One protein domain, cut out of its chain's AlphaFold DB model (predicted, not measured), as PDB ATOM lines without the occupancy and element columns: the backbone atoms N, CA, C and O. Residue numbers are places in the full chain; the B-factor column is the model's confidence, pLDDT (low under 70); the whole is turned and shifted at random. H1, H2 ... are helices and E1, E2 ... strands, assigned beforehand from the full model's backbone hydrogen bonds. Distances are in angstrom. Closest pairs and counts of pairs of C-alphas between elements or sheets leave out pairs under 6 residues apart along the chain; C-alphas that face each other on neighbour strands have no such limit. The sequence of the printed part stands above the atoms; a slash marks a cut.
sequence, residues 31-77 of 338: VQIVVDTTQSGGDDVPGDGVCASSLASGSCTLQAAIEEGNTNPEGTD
ATOM      1  N   VAL A  31     236.198 270.440 381.525       96.38
ATOM      2  CA  VAL A  31     236.923 270.794 380.294       96.38
ATOM      3  C   VAL A  31     238.340 270.231 380.363       96.38
ATOM      4  O   VAL A  31     238.969 270.269 381.414       96.38
ATOM      5  N   GLN A  32     238.836 269.686 379.254       97.00
ATOM      6  CA  GLN A  32     240.175 269.104 379.172       97.00
ATOM      7  C   GLN A  32     241.074 270.022 378.347       97.00
ATOM      8  O   GLN A  32     240.761 270.298 377.187       97.00
ATOM      9  N   ILE A  33     242.192 270.465 378.919       98.31
ATOM     10  CA  ILE A  33     243.197 271.285 378.231       98.31
ATOM     11  C   ILE A  33     244.552 270.583 378.329       98.31
ATOM     12  O   ILE A  33     244.932 270.085 379.387       98.31
ATOM     13  N   VAL A  34     245.292 270.532 377.223       98.31
ATOM     14  CA  VAL A  34     246.635 269.943 377.178       98.31
ATOM     15  C   VAL A  34     247.639 271.045 376.887       98.31
ATOM     16  O   VAL A  34     247.562 271.690 375.845       98.31
ATOM     17  N   VAL A  35     248.587 271.234 377.800       98.50
ATOM     18  CA  VAL A  35     249.716 272.149 377.614       98.50
ATOM     19  C   VAL A  35     250.722 271.496 376.671       98.50
ATOM     20  O   VAL A  35     251.191 270.386 376.936       98.50
ATOM     21  N   ASP A  36     251.075 272.179 375.584       97.56
ATOM     22  CA  ASP A  36     251.909 271.626 374.507       97.56
ATOM     23  C   ASP A  36     253.278 272.311 374.363       97.56
ATOM     24  O   ASP A  36     254.109 271.903 373.548       97.56
ATOM     25  N   THR A  37     253.550 273.319 375.192       97.62
ATOM     26  CA  THR A  37     254.824 274.038 375.217       97.62
ATOM     27  C   THR A  37     255.283 274.313 376.642       97.62
ATOM     28  O   THR A  37     254.484 274.521 377.553       97.62
ATOM     29  N   THR A  38     256.600 274.354 376.839       96.75
ATOM     30  CA  THR A  38     257.218 274.768 378.107       96.75
ATOM     31  C   THR A  38     257.432 276.278 378.212       96.75
ATOM     32  O   THR A  38     257.891 276.776 379.243       96.75
ATOM     33  N   GLN A  39     257.123 277.014 377.142       95.69
ATOM     34  CA  GLN A  39     257.181 278.471 377.119       95.69
ATOM     35  C   GLN A  39     256.099 279.086 378.018       95.69
ATOM     36  O   GLN A  39     255.116 278.445 378.385       95.69
ATOM     37  N   SER A  40     256.292 280.354 378.364       93.56
ATOM     38  CA  SER A  40     255.355 281.157 379.152       93.56
ATOM     39  C   SER A  40     254.579 282.122 378.260       93.56
ATOM     40  O   SER A  40     255.091 282.560 377.229       93.56
ATOM     41  N   GLY A  41     253.401 282.536 378.712       95.19
ATOM     42  CA  GLY A  41     252.591 283.561 378.062       95.19
ATOM     43  C   GLY A  41     251.114 283.345 378.354       95.19
ATOM     44  O   GLY A  41     250.674 282.202 378.353       95.19
ATOM     45  N   GLY A  42     250.373 284.418 378.622       96.81
ATOM     46  CA  GLY A  42     248.924 284.342 378.814       96.81
ATOM     47  C   GLY A  42     248.193 283.935 377.538       96.81
ATOM     48  O   GLY A  42     248.770 283.977 376.444       96.81
ATOM     49  N   ASP A  43     246.943 283.536 377.708       97.56
ATOM     50  CA  ASP A  43     246.021 283.296 376.615       97.56
ATOM     51  C   ASP A  43     245.715 284.611 375.881       97.56
ATOM     52  O   ASP A  43     245.617 285.681 376.495       97.56
ATOM     53  N   ASP A  44     245.605 284.553 374.556       97.56
ATOM     54  CA  ASP A  44     245.310 285.735 373.751       97.56
ATOM     55  C   ASP A  44     243.874 286.246 373.989       97.56
ATOM     56  O   ASP A  44     243.641 287.461 373.923       97.56
ATOM     57  N   VAL A  45     242.916 285.348 374.262       97.25
ATOM     58  CA  VAL A  45     241.499 285.657 374.506       97.25
ATOM     59  C   VAL A  45     240.898 284.683 375.544       97.25
ATOM     60  O   VAL A  45     240.128 283.797 375.179       97.25
ATOM     61  N   PRO A  46     241.133 284.899 376.855       96.69
ATOM     62  CA  PRO A  46     240.587 284.026 377.891       96.69
ATOM     63  C   PRO A  46     239.062 283.839 377.792       96.69
ATOM     64  O   PRO A  46     238.300 284.817 377.811       96.69
ATOM     65  N   GLY A  47     238.619 282.583 377.751       95.19
ATOM     66  CA  GLY A  47     237.219 282.161 377.718       95.19
ATOM     67  C   GLY A  47     236.604 282.028 376.332       95.19
ATOM     68  O   GLY A  47     235.374 281.974 376.221       95.19
ATOM     69  N   ASP A  48     237.415 281.988 375.278       96.25
ATOM     70  CA  ASP A  48     236.952 281.711 373.918       96.25
ATOM     71  C   ASP A  48     236.940 280.206 373.566       96.25
ATOM     72  O   ASP A  48     236.478 279.828 372.482       96.25
ATOM     73  N   GLY A  49     237.368 279.343 374.493       94.25
ATOM     74  CA  GLY A  49     237.451 277.897 374.308       94.25
ATOM     75  C   GLY A  49     238.765 277.418 373.688       94.25
ATOM     76  O   GLY A  49     238.880 276.221 373.398       94.25
ATOM     77  N   VAL A  50     239.733 278.304 373.435       96.62
ATOM     78  CA  VAL A  50     240.985 277.986 372.744       96.62
ATOM     79  C   VAL A  50     242.178 278.406 373.590       96.62
ATOM     80  O   VAL A  50     242.508 279.573 373.674       96.62
ATOM     81  N   CYS A  51     242.916 277.425 374.110       98.06
ATOM     82  CA  CYS A  51     244.199 277.701 374.750       98.06
ATOM     83  C   CYS A  51     245.263 278.070 373.702       98.06
ATOM     84  O   CYS A  51     245.787 277.184 373.015       98.06
ATOM     85  N   ALA A  52     245.605 279.351 373.581       98.00
ATOM     86  CA  ALA A  52     246.619 279.827 372.644       98.00
ATOM     87  C   ALA A  52     247.308 281.106 373.130       98.00
ATOM     88  O   ALA A  52     246.666 282.098 373.456       98.00
ATOM     89  N   SER A  53     248.644 281.111 373.097       97.62
ATOM     90  CA  SER A  53     249.442 282.291 373.431       97.62
ATOM     91  C   SER A  53     250.274 282.774 372.249       97.62
ATOM     92  O   SER A  53     251.196 282.086 371.792       97.62
ATOM     93  N   SER A  54     250.046 284.004 371.792       96.94
ATOM     94  CA  SER A  54     250.875 284.660 370.772       96.94
ATOM     95  C   SER A  54     252.338 284.813 371.204       96.94
ATOM     96  O   SER A  54     253.240 284.741 370.364       96.94
ATOM     97  N   LEU A  55     252.599 284.928 372.513       95.50
ATOM     98  CA  LEU A  55     253.949 284.950 373.090       95.50
ATOM     99  C   LEU A  55     254.682 283.609 372.944       95.50
ATOM    100  O   LEU A  55     255.912 283.588 372.950       95.50
ATOM    101  N   ALA A  56     253.939 282.517 372.752       96.19
ATOM    102  CA  ALA A  56     254.453 281.177 372.502       96.19
ATOM    103  C   ALA A  56     254.128 280.680 371.080       96.19
ATOM    104  O   ALA A  56     253.990 279.483 370.851       96.19
ATOM    105  N   SER A  57     254.024 281.586 370.098       96.12
ATOM    106  CA  SER A  57     253.736 281.246 368.690       96.12
ATOM    107  C   SER A  57     252.408 280.501 368.470       96.12
ATOM    108  O   SER A  57     252.294 279.699 367.544       96.12
ATOM    109  N   GLY A  58     251.406 280.777 369.307       96.56
ATOM    110  CA  GLY A  58     250.077 280.163 369.259       96.56
ATOM    111  C   GLY A  58     249.967 278.826 369.996       96.56
ATOM    112  O   GLY A  58     248.906 278.215 369.956       96.56
ATOM    113  N   SER A  59     251.033 278.366 370.655       97.88
ATOM    114  CA  SER A  59     250.997 277.173 371.508       97.88
ATOM    115  C   SER A  59     250.210 277.407 372.802       97.88
ATOM    116  O   SER A  59     250.109 278.537 373.292       97.88
ATOM    117  N   CYS A  60     249.710 276.318 373.384       98.44
ATOM    118  CA  CYS A  60     249.034 276.308 374.673       98.44
ATOM    119  C   CYS A  60     250.065 276.217 375.803       98.44
ATOM    120  O   CYS A  60     250.637 275.157 376.079       98.44
ATOM    121  N   THR A  61     250.320 277.346 376.461       98.12
ATOM    122  CA  THR A  61     251.178 277.412 377.652       98.12
ATOM    123  C   THR A  61     250.390 277.000 378.900       98.12
ATOM    124  O   THR A  61     249.159 276.996 378.909       98.12
ATOM    125  N   LEU A  62     251.087 276.724 380.007       97.69
ATOM    126  CA  LEU A  62     250.424 276.482 381.293       97.69
ATOM    127  C   LEU A  62     249.643 277.707 381.797       97.69
ATOM    128  O   LEU A  62     248.570 277.552 382.370       97.69
ATOM    129  N   GLN A  63     250.158 278.920 381.574       97.44
ATOM    130  CA  GLN A  63     249.451 280.136 381.975       97.44
ATOM    131  C   GLN A  63     248.155 280.311 381.174       97.44
ATOM    132  O   GLN A  63     247.107 280.524 381.776       97.44
ATOM    133  N   ALA A  64     248.214 280.149 379.849       98.12
ATOM    134  CA  ALA A  64     247.045 280.227 378.981       98.12
ATOM    135  C   ALA A  64     245.994 279.168 379.354       98.12
ATOM    136  O   ALA A  64     244.818 279.481 379.506       98.12
ATOM    137  N   ALA A  65     246.427 277.933 379.631       98.50
ATOM    138  CA  ALA A  65     245.532 276.863 380.072       98.50
ATOM    139  C   ALA A  65     244.819 277.182 381.399       98.50
ATOM    140  O   ALA A  65     243.665 276.802 381.586       98.50
ATOM    141  N   ILE A  66     245.491 277.871 382.328       98.44
ATOM    142  CA  ILE A  66     244.879 278.321 383.586       98.44
ATOM    143  C   ILE A  66     243.887 279.460 383.334       98.44
ATOM    144  O   ILE A  66     242.802 279.455 383.910       98.44
ATOM    145  N   GLU A  67     244.239 280.422 382.481       98.38
ATOM    146  CA  GLU A  67     243.377 281.556 382.133       98.38
ATOM    147  C   GLU A  67     242.091 281.098 381.431       98.38
ATOM    148  O   GLU A  67     241.008 281.512 381.838       98.38
ATOM    149  N   GLU A  68     242.193 280.160 380.490       97.94
ATOM    150  CA  GLU A  68     241.039 279.486 379.886       97.94
ATOM    151  C   GLU A  68     240.300 278.609 380.908       97.94
ATOM    152  O   GLU A  68     239.074 278.539 380.956       97.94
ATOM    153  N   GLY A  69     241.039 277.950 381.803       98.00
ATOM    154  CA  GLY A  69     240.445 277.109 382.832       98.00
ATOM    155  C   GLY A  69     239.582 277.882 383.834       98.00
ATOM    156  O   GLY A  69     238.587 277.349 384.334       98.00
ATOM    157  N   ASN A  70     239.940 279.137 384.104       98.38
ATOM    158  CA  ASN A  70     239.242 280.035 385.022       98.38
ATOM    159  C   ASN A  70     237.857 280.466 384.531       98.38
ATOM    160  O   ASN A  70     237.029 280.870 385.350       98.38
ATOM    161  N   THR A  71     237.601 280.402 383.225       97.06
ATOM    162  CA  THR A  71     236.322 280.807 382.629       97.06
ATOM    163  C   THR A  71     235.318 279.659 382.529       97.06
ATOM    164  O   THR A  71     234.161 279.908 382.195       97.06
ATOM    165  N   ASN A  72     235.721 278.428 382.869       95.69
ATOM    166  CA  ASN A  72     234.886 277.229 382.770       95.69
ATOM    167  C   ASN A  72     234.123 276.952 384.080       95.69
ATOM    168  O   ASN A  72     234.738 276.540 385.072       95.69
ATOM    169  N   PRO A  73     232.787 277.124 384.120       93.00
ATOM    170  CA  PRO A  73     232.003 276.917 385.339       93.00
ATOM    171  C   PRO A  73     231.914 275.446 385.777       93.00
ATOM    172  O   PRO A  73     231.690 275.170 386.955       93.00
ATOM    173  N   GLU A  74     232.112 274.496 384.864       92.44
ATOM    174  CA  GLU A  74     232.171 273.054 385.139       92.44
ATOM    175  C   GLU A  74     233.540 272.610 385.690       92.44
ATOM    176  O   GLU A  74     233.694 271.478 386.156       92.44
ATOM    177  N   GLY A  75     234.531 273.507 385.667       96.56
ATOM    178  CA  GLY A  75     235.914 273.242 386.041       96.56
ATOM    179  C   GLY A  75     236.750 272.625 384.916       96.56
ATOM    180  O   GLY A  75     236.231 272.127 383.914       96.56
ATOM    181  N   THR A  76     238.071 272.653 385.100       98.31
ATOM    182  CA  THR A  76     239.050 272.313 384.053       98.31
ATOM    183  C   THR A  76     240.132 271.360 384.548       98.31
ATOM    184  O   THR A  76     240.755 271.613 385.586       98.31
ATOM    185  N   ASP A  77     240.354 270.262 383.827       98.25
ATOM    186  CA  ASP A  77     241.503 269.370 383.976       98.25
ATOM    187  C   ASP A  77     242.580 269.770 382.953       98.25
ATOM    188  O   ASP A  77     242.371 269.733 381.739       98.25
TER     189      ASP A  77
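This is residues 31 to 77 of the 338 residues of an uncharacterized protein of Acidimicrobiales bacterium (UniProt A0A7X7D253). This is a small, elongated domain with little regular structure: a short strand, E1, and a short helix of 8 residues, H1, run side by side, and the long loop of residues 36 to 61 doubles back and out again between them in the chain. The last residues, 76 to 77, come back beside residues 31 to 32 of E1. The printed part has 47 residues, of which 13 are in the named elements, E1 then H1; the class is mixed. It is compact, with a radius of gyration of the C-alphas of 9.3 A, and spans 28 by 17 by 11 A.

E1, residues 31 to 35, pairs with no named strand, but its residues 31 to 32 pair with residues 76 to 77, parallel. H1, residues 62 to 69, has its centre 8.8 A from that of E1; their closest C-alphas, those of Val 35 and Leu 62, are 5.7 A apart. In H1, every O i to N i+4 pair is within hydrogen-bond range.

E1 begins at C-alpha 31, (236.923, 270.794, 380.294), and is 13.1 A long. H1 measures 10.1 A and ends at C-alpha 69, (240.445, 277.109, 382.832).

The C-alphas farthest apart, those of Ser 57 and Glu 74, are 28.3 A apart. The link from E1 to H1 is long, and the printed part has no cut. No printed residue is under 70 in pLDDT.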